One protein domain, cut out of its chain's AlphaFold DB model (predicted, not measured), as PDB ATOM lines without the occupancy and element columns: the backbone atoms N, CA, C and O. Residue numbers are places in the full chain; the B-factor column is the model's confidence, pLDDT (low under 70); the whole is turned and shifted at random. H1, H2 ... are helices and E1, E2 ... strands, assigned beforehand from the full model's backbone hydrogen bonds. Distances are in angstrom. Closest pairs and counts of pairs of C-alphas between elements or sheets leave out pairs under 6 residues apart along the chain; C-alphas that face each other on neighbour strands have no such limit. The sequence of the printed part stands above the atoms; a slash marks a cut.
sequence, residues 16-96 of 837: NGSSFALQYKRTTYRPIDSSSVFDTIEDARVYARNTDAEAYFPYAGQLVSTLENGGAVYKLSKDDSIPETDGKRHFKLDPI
ATOM      1  N   ASN A  16      16.438  -3.437  26.399       47.78
ATOM      2  CA  ASN A  16      17.883  -3.347  26.612       47.78
ATOM      3  C   ASN A  16      18.233  -2.225  27.612       47.78
ATOM      4  O   ASN A  16      17.914  -1.062  27.379       47.78
ATOM      5  N   GLY A  17      18.888  -2.579  28.726       46.47
ATOM      6  CA  GLY A  17      19.356  -1.647  29.763       46.47
ATOM      7  C   GLY A  17      19.858  -2.380  31.016       46.47
ATOM      8  O   GLY A  17      19.155  -3.208  31.590       46.47
ATOM      9  N   SER A  18      21.105  -2.136  31.431       38.34
ATOM     10  CA  SER A  18      21.783  -2.879  32.502       38.34
ATOM     11  C   SER A  18      21.620  -2.238  33.887       38.34
ATOM     12  O   SER A  18      22.252  -1.224  34.165       38.34
ATOM     13  N   SER A  19      20.884  -2.876  34.797       34.88
ATOM     14  CA  SER A  19      21.419  -3.362  36.084       34.88
ATOM     15  C   SER A  19      20.335  -4.117  36.866       34.88
ATOM     16  O   SER A  19      19.177  -3.728  36.877       34.88
ATOM     17  N   PHE A  20      20.763  -5.192  37.531       38.00
ATOM     18  CA  PHE A  20      20.000  -6.142  38.347       38.00
ATOM     19  C   PHE A  20      19.204  -7.209  37.585       38.00
ATOM     20  O   PHE A  20      18.156  -6.995  36.994       38.00
ATOM     21  N   ALA A  21      19.758  -8.419  37.641       39.66
ATOM     22  CA  ALA A  21      19.153  -9.650  37.183       39.66
ATOM     23  C   ALA A  21      17.766  -9.846  37.804       39.66
ATOM     24  O   ALA A  21      17.673 -10.151  38.986       39.66
ATOM     25  N   LEU A  22      16.727  -9.681  36.987       36.97
ATOM     26  CA  LEU A  22      15.489 -10.457  36.905       36.97
ATOM     27  C   LEU A  22      14.808 -10.020  35.595       36.97
ATOM     28  O   LEU A  22      14.797  -8.843  35.258       36.97
ATOM     29  N   GLN A  23      14.274 -10.963  34.822       50.94
ATOM     30  CA  GLN A  23      13.441 -10.683  33.648       50.94
ATOM     31  C   GLN A  23      12.224  -9.852  34.100       50.94
ATOM     32  O   GLN A  23      11.291 -10.396  34.691       50.94
ATOM     33  N   TYR A  24      12.261  -8.529  33.905       47.12
ATOM     34  CA  TYR A  24      11.286  -7.592  34.472       47.12
ATOM     35  C   TYR A  24       9.935  -7.652  33.745       47.12
ATOM     36  O   TYR A  24       9.572  -6.768  32.972       47.12
ATOM     37  N   LYS A  25       9.115  -8.646  34.094       54.28
ATOM     38  CA  LYS A  25       7.672  -8.407  34.176       54.28
ATOM     39  C   LYS A  25       7.451  -7.416  35.303       54.28
ATOM     40  O   LYS A  25       7.772  -7.684  36.459       54.28
ATOM     41  N   ARG A  26       6.942  -6.234  34.967       57.09
ATOM     42  CA  ARG A  26       6.505  -5.280  35.988       57.09
ATOM     43  C   ARG A  26       5.393  -5.973  36.770       57.09
ATOM     44  O   ARG A  26       4.516  -6.544  36.154       57.09
ATOM     45  N   THR A  27       5.436  -5.961  38.095       55.03
ATOM     46  CA  THR A  27       4.348  -6.480  38.947       55.03
ATOM     47  C   THR A  27       3.556  -5.347  39.610       55.03
ATOM     48  O   THR A  27       2.656  -5.593  40.407       55.03
ATOM     49  N   THR A  28       3.908  -4.086  39.313       57.69
ATOM     50  CA  THR A  28       3.315  -2.873  39.904       57.69
ATOM     51  C   THR A  28       3.263  -1.718  38.894       57.69
ATOM     52  O   THR A  28       4.036  -1.682  37.944       57.69
ATOM     53  N   TYR A  29       2.405  -0.716  39.119       61.97
ATOM     54  CA  TYR A  29       2.153   0.413  38.201       61.97
ATOM     55  C   TYR A  29       3.164   1.583  38.266       61.97
ATOM     56  O   TYR A  29       2.843   2.699  37.882       61.97
ATOM     57  N   ARG A  30       4.388   1.375  38.771       60.72
ATOM     58  CA  ARG A  30       5.420   2.443  38.809       60.72
ATOM     59  C   ARG A  30       5.870   2.914  37.398       60.72
ATOM     60  O   ARG A  30       5.579   2.239  36.422       60.72
ATOM     61  N   PRO A  31       6.569   4.042  37.231       59.59
ATOM     62  CA  PRO A  31       7.163   4.384  35.937       59.59
ATOM     63  C   PRO A  31       8.265   3.401  35.522       59.59
ATOM     64  O   PRO A  31       8.928   2.817  36.383       59.59
ATOM     65  N   ILE A  32       8.444   3.194  34.212       62.66
ATOM     66  CA  ILE A  32       9.660   2.559  33.679       62.66
ATOM     67  C   ILE A  32      10.818   3.540  33.907       62.66
ATOM     68  O   ILE A  32      10.637   4.746  33.748       62.66
ATOM     69  N   ASP A  33      11.975   3.033  34.335       58.50
ATOM     70  CA  ASP A  33      13.176   3.856  34.461       58.50
ATOM     71  C   ASP A  33      13.534   4.442  33.087       58.50
ATOM     72  O   ASP A  33      13.576   3.721  32.094       58.50
ATOM     73  N   SER A  34      13.807   5.745  33.041       55.16
ATOM     74  CA  SER A  34      14.236   6.498  31.855       55.16
ATOM     75  C   SER A  34      15.429   5.893  31.098       55.16
ATOM     76  O   SER A  34      15.653   6.236  29.942       55.16
ATOM     77  N   SER A  35      16.184   4.991  31.731       56.41
ATOM     78  CA  SER A  35      17.284   4.235  31.120       56.41
ATOM     79  C   SER A  35      16.843   3.012  30.294       56.41
ATOM     80  O   SER A  35      17.667   2.416  29.602       56.41
ATOM     81  N   SER A  36      15.567   2.618  30.362       63.03
ATOM     82  CA  SER A  36      15.016   1.422  29.711       63.03
ATOM     83  C   SER A  36      14.149   1.799  28.508       63.03
ATOM     84  O   SER A  36      13.108   2.439  28.653       63.03
ATOM     85  N   VAL A  37      14.572   1.381  27.314       68.06
ATOM     86  CA  VAL A  37      13.994   1.779  26.018       68.06
ATOM     87  C   VAL A  37      13.513   0.534  25.266       68.06
ATOM     88  O   VAL A  37      14.143  -0.519  25.367       68.06
ATOM     89  N   PHE A  38      12.415   0.634  24.514       75.06
ATOM     90  CA  PHE A  38      11.980  -0.455  23.629       75.06
ATOM     91  C   PHE A  38      12.788  -0.432  22.327       75.06
ATOM     92  O   PHE A  38      13.054   0.643  21.792       75.06
ATOM     93  N   ASP A  39      13.158  -1.599  21.796       74.25
ATOM     94  CA  ASP A  39      13.925  -1.673  20.546       74.25
ATOM     95  C   ASP A  39      13.058  -1.255  19.342       74.25
ATOM     96  O   ASP A  39      13.487  -0.428  18.535       74.25
ATOM     97  N   THR A  40      11.818  -1.759  19.265       79.25
ATOM     98  CA  THR A  40      10.872  -1.482  18.168       79.25
ATOM     99  C   THR A  40       9.548  -0.883  18.646       79.25
ATOM    100  O   THR A  40       9.161  -1.006  19.815       79.25
ATOM    101  N   ILE A  41       8.813  -0.243  17.732       79.88
ATOM    102  CA  ILE A  41       7.469   0.286  18.024       79.88
ATOM    103  C   ILE A  41       6.455  -0.822  18.326       79.88
ATOM    104  O   ILE A  41       5.554  -0.635  19.146       79.88
ATOM    105  N   GLU A  42       6.604  -1.989  17.702       80.25
ATOM    106  CA  GLU A  42       5.698  -3.112  17.932       80.25
ATOM    107  C   GLU A  42       5.912  -3.745  19.309       80.25
ATOM    108  O   GLU A  42       4.932  -4.081  19.971       80.25
ATOM    109  N   ASP A  43       7.144  -3.779  19.821       77.81
ATOM    110  CA  ASP A  43       7.417  -4.212  21.199       77.81
ATOM    111  C   ASP A  43       6.736  -3.300  22.230       77.81
ATOM    112  O   ASP A  43       6.072  -3.766  23.164       77.81
ATOM    113  N   ALA A  44       6.828  -1.982  22.025       77.88
ATOM    114  CA  ALA A  44       6.130  -1.005  22.854       77.88
ATOM    115  C   ALA A  44       4.599  -1.151  22.742       77.88
ATOM    116  O   ALA A  44       3.878  -0.984  23.733       77.88
ATOM    117  N   ARG A  45       4.085  -1.499  21.553       83.38
ATOM    118  CA  ARG A  45       2.651  -1.707  21.313       83.38
ATOM    119  C   ARG A  45       2.142  -2.965  22.008       83.38
ATOM    120  O   ARG A  45       1.061  -2.927  22.593       83.38
ATOM    121  N   VAL A  46       2.902  -4.056  21.968       79.75
ATOM    122  CA  VAL A  46       2.578  -5.305  22.672       79.75
ATOM    123  C   VAL A  46       2.551  -5.070  24.183       79.75
ATOM    124  O   VAL A  46       1.577  -5.452  24.837       79.75
ATOM    125  N   TYR A  47       3.537  -4.349  24.731       80.94
ATOM    126  CA  TYR A  47       3.536  -3.945  26.143       80.94
ATOM    127  C   TYR A  47       2.302  -3.099  26.510       80.94
ATOM    128  O   TYR A  47       1.647  -3.377  27.515       80.94
ATOM    129  N   ALA A  48       1.954  -2.097  25.693       80.88
ATOM    130  CA  ALA A  48       0.798  -1.230  25.931       80.88
ATOM    131  C   ALA A  48      -0.533  -1.997  25.855       80.88
ATOM    132  O   ALA A  48      -1.405  -1.813  26.706       80.88
ATOM    133  N   ARG A  49      -0.670  -2.903  24.879       82.31
ATOM    134  CA  ARG A  49      -1.860  -3.747  24.714       82.31
ATOM    135  C   ARG A  49      -1.992  -4.800  25.796       82.31
ATOM    136  O   ARG A  49      -3.110  -5.191  26.069       82.31
ATOM    137  N   ASN A  50      -0.912  -5.255  26.425       80.44
ATOM    138  CA  ASN A  50      -0.968  -6.165  27.574       80.44
ATOM    139  C   ASN A  50      -1.713  -7.500  27.324       80.44
ATOM    140  O   ASN A  50      -2.402  -8.024  28.199       80.44
ATOM    141  N   THR A  51      -1.593  -8.059  26.118       70.06
ATOM    142  CA  THR A  51      -2.352  -9.251  25.683       70.06
ATOM    143  C   THR A  51      -1.606 -10.582  25.851       70.06
ATOM    144  O   THR A  51      -2.147 -11.634  25.513       70.06
ATOM    145  N   ASP A  52      -0.374 -10.571  26.362       67.00
ATOM    146  CA  ASP A  52       0.441 -11.782  26.528       67.00
ATOM    147  C   ASP A  52      -0.077 -12.697  27.651       67.00
ATOM    148  O   ASP A  52      -0.786 -12.267  28.564       67.00
ATOM    149  N   ALA A  53       0.302 -13.983  27.612       64.50
ATOM    150  CA  ALA A  53      -0.139 -15.001  28.578       64.50
ATOM    151  C   ALA A  53       0.204 -14.652  30.041       64.50
ATOM    152  O   ALA A  53      -0.512 -15.052  30.956       64.50
ATOM    153  N   GLU A  54       1.255 -13.862  30.260       61.34
ATOM    154  CA  GLU A  54       1.572 -13.265  31.555       61.34
ATOM    155  C   GLU A  54       1.364 -11.747  31.521       61.34
ATOM    156  O   GLU A  54       1.673 -11.094  30.530       61.34
ATOM    157  N   ALA A  55       0.807 -11.193  32.601       63.19
ATOM    158  CA  ALA A  55       0.358  -9.804  32.646       63.19
ATOM    159  C   ALA A  55       1.518  -8.800  32.788       63.19
ATOM    160  O   ALA A  55       2.343  -8.915  33.696       63.19
ATOM    161  N   TYR A  56       1.519  -7.770  31.943       73.25
ATOM    162  CA  TYR A  56       2.230  -6.510  32.156       73.25
ATOM    163  C   TYR A  56       1.344  -5.517  32.932       73.25
ATOM    164  O   TYR A  56       0.142  -5.720  33.103       73.25
ATOM    165  N   PHE A  57       1.940  -4.420  33.412       76.81
ATOM    166  CA  PHE A  57       1.239  -3.383  34.186       76.81
ATOM    167  C   PHE A  57       1.448  -1.980  33.578       76.81
ATOM    168  O   PHE A  57       2.025  -1.104  34.240       76.81
ATOM    169  N   PRO A  58       1.036  -1.750  32.313       78.81
ATOM    170  CA  PRO A  58       0.998  -0.410  31.734       78.81
ATOM    171  C   PRO A  58      -0.026   0.477  32.457       78.81
ATOM    172  O   PRO A  58      -0.972  -0.013  33.082       78.81
ATOM    173  N   TYR A  59       0.158   1.796  32.386       76.94
ATOM    174  CA  TYR A  59      -0.771   2.768  32.967       76.94
ATOM    175  C   TYR A  59      -0.996   3.978  32.051       76.94
ATOM    176  O   TYR A  59      -0.146   4.337  31.236       76.94
ATOM    177  N   ALA A  60      -2.156   4.624  32.202       79.88
ATOM    178  CA  ALA A  60      -2.529   5.797  31.415       79.88
ATOM    179  C   ALA A  60      -1.546   6.951  31.647       79.88
ATOM    180  O   ALA A  60      -1.206   7.266  32.787       79.88
ATOM    181  N   GLY A  61      -1.120   7.605  30.571       74.06
ATOM    182  CA  GLY A  61      -0.157   8.700  30.623       74.06
ATOM    183  C   GLY A  61       1.298   8.250  30.755       74.06
ATOM    184  O   GLY A  61       2.176   9.106  30.815       74.06
ATOM    185  N   GLN A  62       1.574   6.940  30.782       81.12
ATOM    186  CA  GLN A  62       2.942   6.435  30.757       81.12
ATOM    187  C   GLN A  62       3.646   6.893  29.473       81.12
ATOM    188  O   GLN A  62       3.100   6.744  28.381       81.12
ATOM    189  N   LEU A  63       4.857   7.431  29.614       81.19
ATOM    190  CA  LEU A  63       5.727   7.740  28.485       81.19
ATOM    191  C   LEU A  63       6.575   6.515  28.156       81.19
ATOM    192  O   LEU A  63       7.168   5.910  29.053       81.19
ATOM    193  N   VAL A  64       6.617   6.153  26.880       77.44
ATOM    194  CA  VAL A  64       7.489   5.098  26.360       77.44
ATOM    195  C   VAL A  64       8.265   5.626  25.169       77.44
ATOM    196  O   VAL A  64       7.724   6.326  24.318       77.44
ATOM    197  N   SER A  65       9.543   5.289  25.118       78.12
ATOM    198  CA  SER A  65      10.444   5.642  24.027       78.12
ATOM    199  C   SER A  65      10.875   4.389  23.281       78.12
ATOM    200  O   SER A  65      11.065   3.334  23.899       78.12
ATOM    201  N   THR A  66      11.043   4.513  21.968       77.00
ATOM    202  CA  THR A  66      11.520   3.438  21.090       77.00
ATOM    203  C   THR A  66      12.839   3.840  20.438       77.00
ATOM    204  O   THR A  66      12.993   4.988  20.026       77.00
ATOM    205  N   LEU A  67      13.794   2.917  20.318       74.69
ATOM    206  CA  LEU A  67      15.050   3.155  19.592       74.69
ATOM    207  C   LEU A  67      14.813   3.246  18.078       74.69
ATOM    208  O   LEU A  67      15.473   4.024  17.383       74.69
ATOM    209  N   GLU A  68      13.830   2.506  17.569       70.44
ATOM    210  CA  GLU A  68      13.320   2.648  16.208       70.44
ATOM    211  C   GLU A  68      12.757   4.064  15.953       70.44
ATOM    212  O   GLU A  68      12.189   4.699  16.844       70.44
ATOM    213  N   ASN A  69      12.930   4.576  14.726       61.59
ATOM    214  CA  ASN A  69      12.551   5.935  14.304       61.59
ATOM    215  C   ASN A  69      13.221   7.085  15.085       61.59
ATOM    216  O   ASN A  69      12.633   8.151  15.254       61.59
ATOM    217  N   GLY A  70      14.472   6.900  15.521       65.50
ATOM    218  CA  GLY A  70      15.306   7.996  16.028       65.50
ATOM    219  C   GLY A  70      14.976   8.453  17.450       65.50
ATOM    220  O   GLY A  70      15.233   9.609  17.778       65.50
ATOM    221  N   GLY A  71      14.429   7.567  18.293       68.75
ATOM    222  CA  GLY A  71      14.113   7.895  19.687       68.75
ATOM    223  C   GLY A  71      12.702   8.446  19.899       68.75
ATOM    224  O   GLY A  71      12.494   9.228  20.826       68.75
ATOM    225  N   ALA A  72      11.743   8.096  19.036       75.50
ATOM    226  CA  ALA A  72      10.373   8.593  19.131       75.50
ATOM    227  C   ALA A  72       9.741   8.266  20.498       75.50
ATOM    228  O   ALA A  72       9.921   7.173  21.044       75.50
ATOM    229  N   VAL A  73       8.994   9.228  21.048       79.25
ATOM    230  CA  VAL A  73       8.339   9.116  22.356       79.25
ATOM    231  C   VAL A  73       6.829   9.078  22.171       79.25
ATOM    232  O   VAL A  73       6.254   9.866  21.420       79.25
ATOM    233  N   TYR A  74       6.183   8.170  22.890       83.81
ATOM    234  CA  TYR A  74       4.751   7.936  22.848       83.81
ATOM    235  C   TYR A  74       4.154   8.047  24.249       83.81
ATOM    236  O   TYR A  74       4.774   7.644  25.237       83.81
ATOM    237  N   LYS A  75       2.921   8.545  24.329       86.31
ATOM    238  CA  LYS A  75       2.089   8.471  25.532       86.31
ATOM    239  C   LYS A  75       1.142   7.287  25.412       86.31
ATOM    240  O   LYS A  75       0.475   7.132  24.393       86.31
ATOM    241  N   LEU A  76       1.020   6.496  26.470       85.56
ATOM    242  CA  LEU A  76      -0.009   5.466  26.546       85.56
ATOM    243  C   LEU A  76      -1.354   6.107  26.883       85.56
ATOM    244  O   LEU A  76      -1.527   6.705  27.950       85.56
ATOM    245  N   SER A  77      -2.323   5.959  25.993       84.75
ATOM    246  CA  SER A  77      -3.724   6.292  26.251       84.75
ATOM    247  C   SER A  77      -4.555   5.022  26.322       84.75
ATOM    248  O   SER A  77      -4.182   3.986  25.772       84.75
ATOM    249  N   LYS A  78      -5.652   5.064  27.081       83.88
ATOM    250  CA  LYS A  78      -6.521   3.898  27.247       83.88
ATOM    251  C   LYS A  78      -7.051   3.460  25.878       83.88
ATOM    252  O   LYS A  78      -7.486   4.298  25.091       83.88
ATOM    253  N   ASP A  79      -6.989   2.162  25.601       83.50
ATOM    254  CA  ASP A  79      -7.551   1.597  24.379       83.50
ATOM    255  C   ASP A  79      -8.928   1.006  24.682       83.50
ATOM    256  O   ASP A  79      -9.060  -0.154  25.061       83.50
ATOM    257  N   ASP A  80      -9.967   1.827  24.530       79.75
ATOM    258  CA  ASP A  80     -11.353   1.415  24.777       79.75
ATOM    259  C   ASP A  80     -11.877   0.397  23.742       79.75
ATOM    260  O   ASP A  80     -12.991  -0.108  23.892       79.75
ATOM    261  N   SER A  81     -11.100   0.072  22.699       81.31
ATOM    262  CA  SER A  81     -11.485  -0.927  21.694       81.31
ATOM    263  C   SER A  81     -11.269  -2.377  22.145       81.31
ATOM    264  O   SER A  81     -11.826  -3.290  21.532       81.31
ATOM    265  N   ILE A  82     -10.506  -2.602  23.221       79.69
ATOM    266  CA  ILE A  82     -10.229  -3.932  23.773       79.69
ATOM    267  C   ILE A  82     -10.925  -4.056  25.142       79.69
ATOM    268  O   ILE A  82     -10.579  -3.320  26.067       79.69
ATOM    269  N   PRO A  83     -11.912  -4.959  25.307       75.12
ATOM    270  CA  PRO A  83     -12.603  -5.145  26.583       75.12
ATOM    271  C   PRO A  83     -11.681  -5.737  27.660       75.12
ATOM    272  O   PRO A  83     -11.055  -6.762  27.422       75.12
ATOM    273  N   GLU A  84     -11.686  -5.178  28.874       79.62
ATOM    274  CA  GLU A  84     -10.882  -5.645  30.029       79.62
ATOM    275  C   GLU A  84     -11.455  -6.925  30.697       79.62
ATOM    276  O   GLU A  84     -11.375  -7.118  31.912       79.62
ATOM    277  N   THR A  85     -12.108  -7.804  29.929       74.81
ATOM    278  CA  THR A  85     -12.763  -9.022  30.449       74.81
ATOM    279  C   THR A  85     -11.771 -10.093  30.902       74.81
ATOM    280  O   THR A  85     -12.149 -10.994  31.652       74.81
ATOM    281  N   ASP A  86     -10.506  -9.983  30.497       73.81
ATOM    282  CA  ASP A  86      -9.384 -10.798  30.970       73.81
ATOM    283  C   ASP A  86      -8.780 -10.286  32.299       73.81
ATOM    284  O   ASP A  86      -7.825 -10.873  32.817       73.81
ATOM    285  N   GLY A  87      -9.345  -9.212  32.867       73.75
ATOM    286  CA  GLY A  87      -8.881  -8.573  34.098       73.75
ATOM    287  C   GLY A  87      -7.643  -7.689  33.920       73.75
ATOM    288  O   GLY A  87      -7.059  -7.269  34.926       73.75
ATOM    289  N   LYS A  88      -7.224  -7.407  32.680       80.62
ATOM    290  CA  LYS A  88      -6.068  -6.564  32.350       80.62
ATOM    291  C   LYS A  88      -6.508  -5.241  31.728       80.62
ATOM    292  O   LYS A  88      -7.560  -5.130  31.119       80.62
ATOM    293  N   ARG A  89      -5.665  -4.218  31.887       80.69
ATOM    294  CA  ARG A  89      -5.855  -2.901  31.263       80.69
ATOM    295  C   ARG A  89      -5.074  -2.813  29.963       80.69
ATOM    296  O   ARG A  89      -3.880  -3.131  29.956       80.69
ATOM    297  N   HIS A  90      -5.737  -2.329  28.918       86.44
ATOM    298  CA  HIS A  90      -5.190  -2.220  27.569       86.44
ATOM    299  C   HIS A  90      -5.016  -0.747  27.167       86.44
ATOM    300  O   HIS A  90      -5.879   0.100  27.416       86.44
ATOM    301  N   PHE A  91      -3.879  -0.435  26.549       87.69
ATOM    302  CA  PHE A  91      -3.506   0.907  26.115       87.69
ATOM    303  C   PHE A  91      -2.997   0.894  24.672       87.69
ATOM    304  O   PHE A  91      -2.480  -0.111  24.177       87.69
ATOM    305  N   LYS A  92      -3.096   2.047  24.015       87.62
ATOM    306  CA  LYS A  92      -2.523   2.323  22.697       87.62
ATOM    307  C   LYS A  92      -1.418   3.372  22.812       87.62
ATOM    308  O   LYS A  92      -1.338   4.101  23.798       87.62
ATOM    309  N   LEU A  93      -0.563   3.425  21.796       84.12
ATOM    310  CA  LEU A  93       0.524   4.393  21.697       84.12
ATOM    311  C   LEU A  93       0.069   5.615  20.896       84.12
ATOM    312  O   LEU A  93      -0.219   5.478  19.706       84.12
ATOM    313  N   ASP A  94       0.085   6.791  21.522       82.06
ATOM    314  CA  ASP A  94      -0.103   8.077  20.847       82.06
ATOM    315  C   ASP A  94       1.258   8.792  20.707       82.06
ATOM    316  O   ASP A  94       1.929   9.003  21.723       82.06
ATOM    317  N   PRO A  95       1.713   9.139  19.487       80.81
ATOM    318  CA  PRO A  95       3.000   9.808  19.286       80.81
ATOM    319  C   PRO A  95       2.999  11.213  19.896       80.81
ATOM    320  O   PRO A  95       2.004  11.921  19.803       80.81
ATOM    321  N   ILE A  96       4.119  11.631  20.487       72.25
ATOM    322  CA  ILE A  96       4.305  12.995  20.999       72.25
ATOM    323  C   ILE A  96       5.179  13.780  20.015       72.25
ATOM    324  O   ILE A  96       6.304  13.371  19.730       72.25
TER     325      ILE A  96
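What this domain is: This is residues 16 to 96 of the 837 residues of an uncharacterized protein of Bacteroides uniformis (UniProt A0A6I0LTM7). With little regular structure, this is mostly loops: the long stretch of residues 16 to 40, with no named element, leads into one short helix, H1, beside a small three-stranded meander, E1 E2 E3, each strand the antiparallel neighbour of the one before. The printed part has 81 residues, 23 of them in named elements, in the order H1, E1, E2, E3; the class is mixed. It is compact, with a radius of gyration of the C-alphas of 12.4 A and spans of 35 by 30 by 19 A.

How they stand to each other: H1, residues 41 to 49, is on the sheet, at the sheet's level, its height over the sheet 0.2 A; its O i to N i+4 pairs are each within hydrogen-bond range. E1, residues 63 to 65, and E2, residues 73 to 78, form an antiparallel hairpin at 137 degrees; N 64 and O 74, 2.9 A apart, are within hydrogen-bond range. E2 and E3, residues 91 to 95, form another at 144 degrees, with N 77 and O 92 at 3.0 A. The closest C-alphas of H1 and E3 are those of Ala 48 and Phe 91, 4.8 A.

Where its parts are: H1, 12.2 A long, begins at C-alpha 41, (7.469, 0.286, 18.024). E1 measures 6.8 A, E2 16.5 A and E3 13.0 A, ending at C-alpha 95, (3.000, 9.808, 19.286).

The domain as a whole: The printed part has no cut. Links H1 to E1 and E2 to E3 are long. Model pLDDT is under 70 at residues 16 to 37, 52 to 55 and 69 to 71.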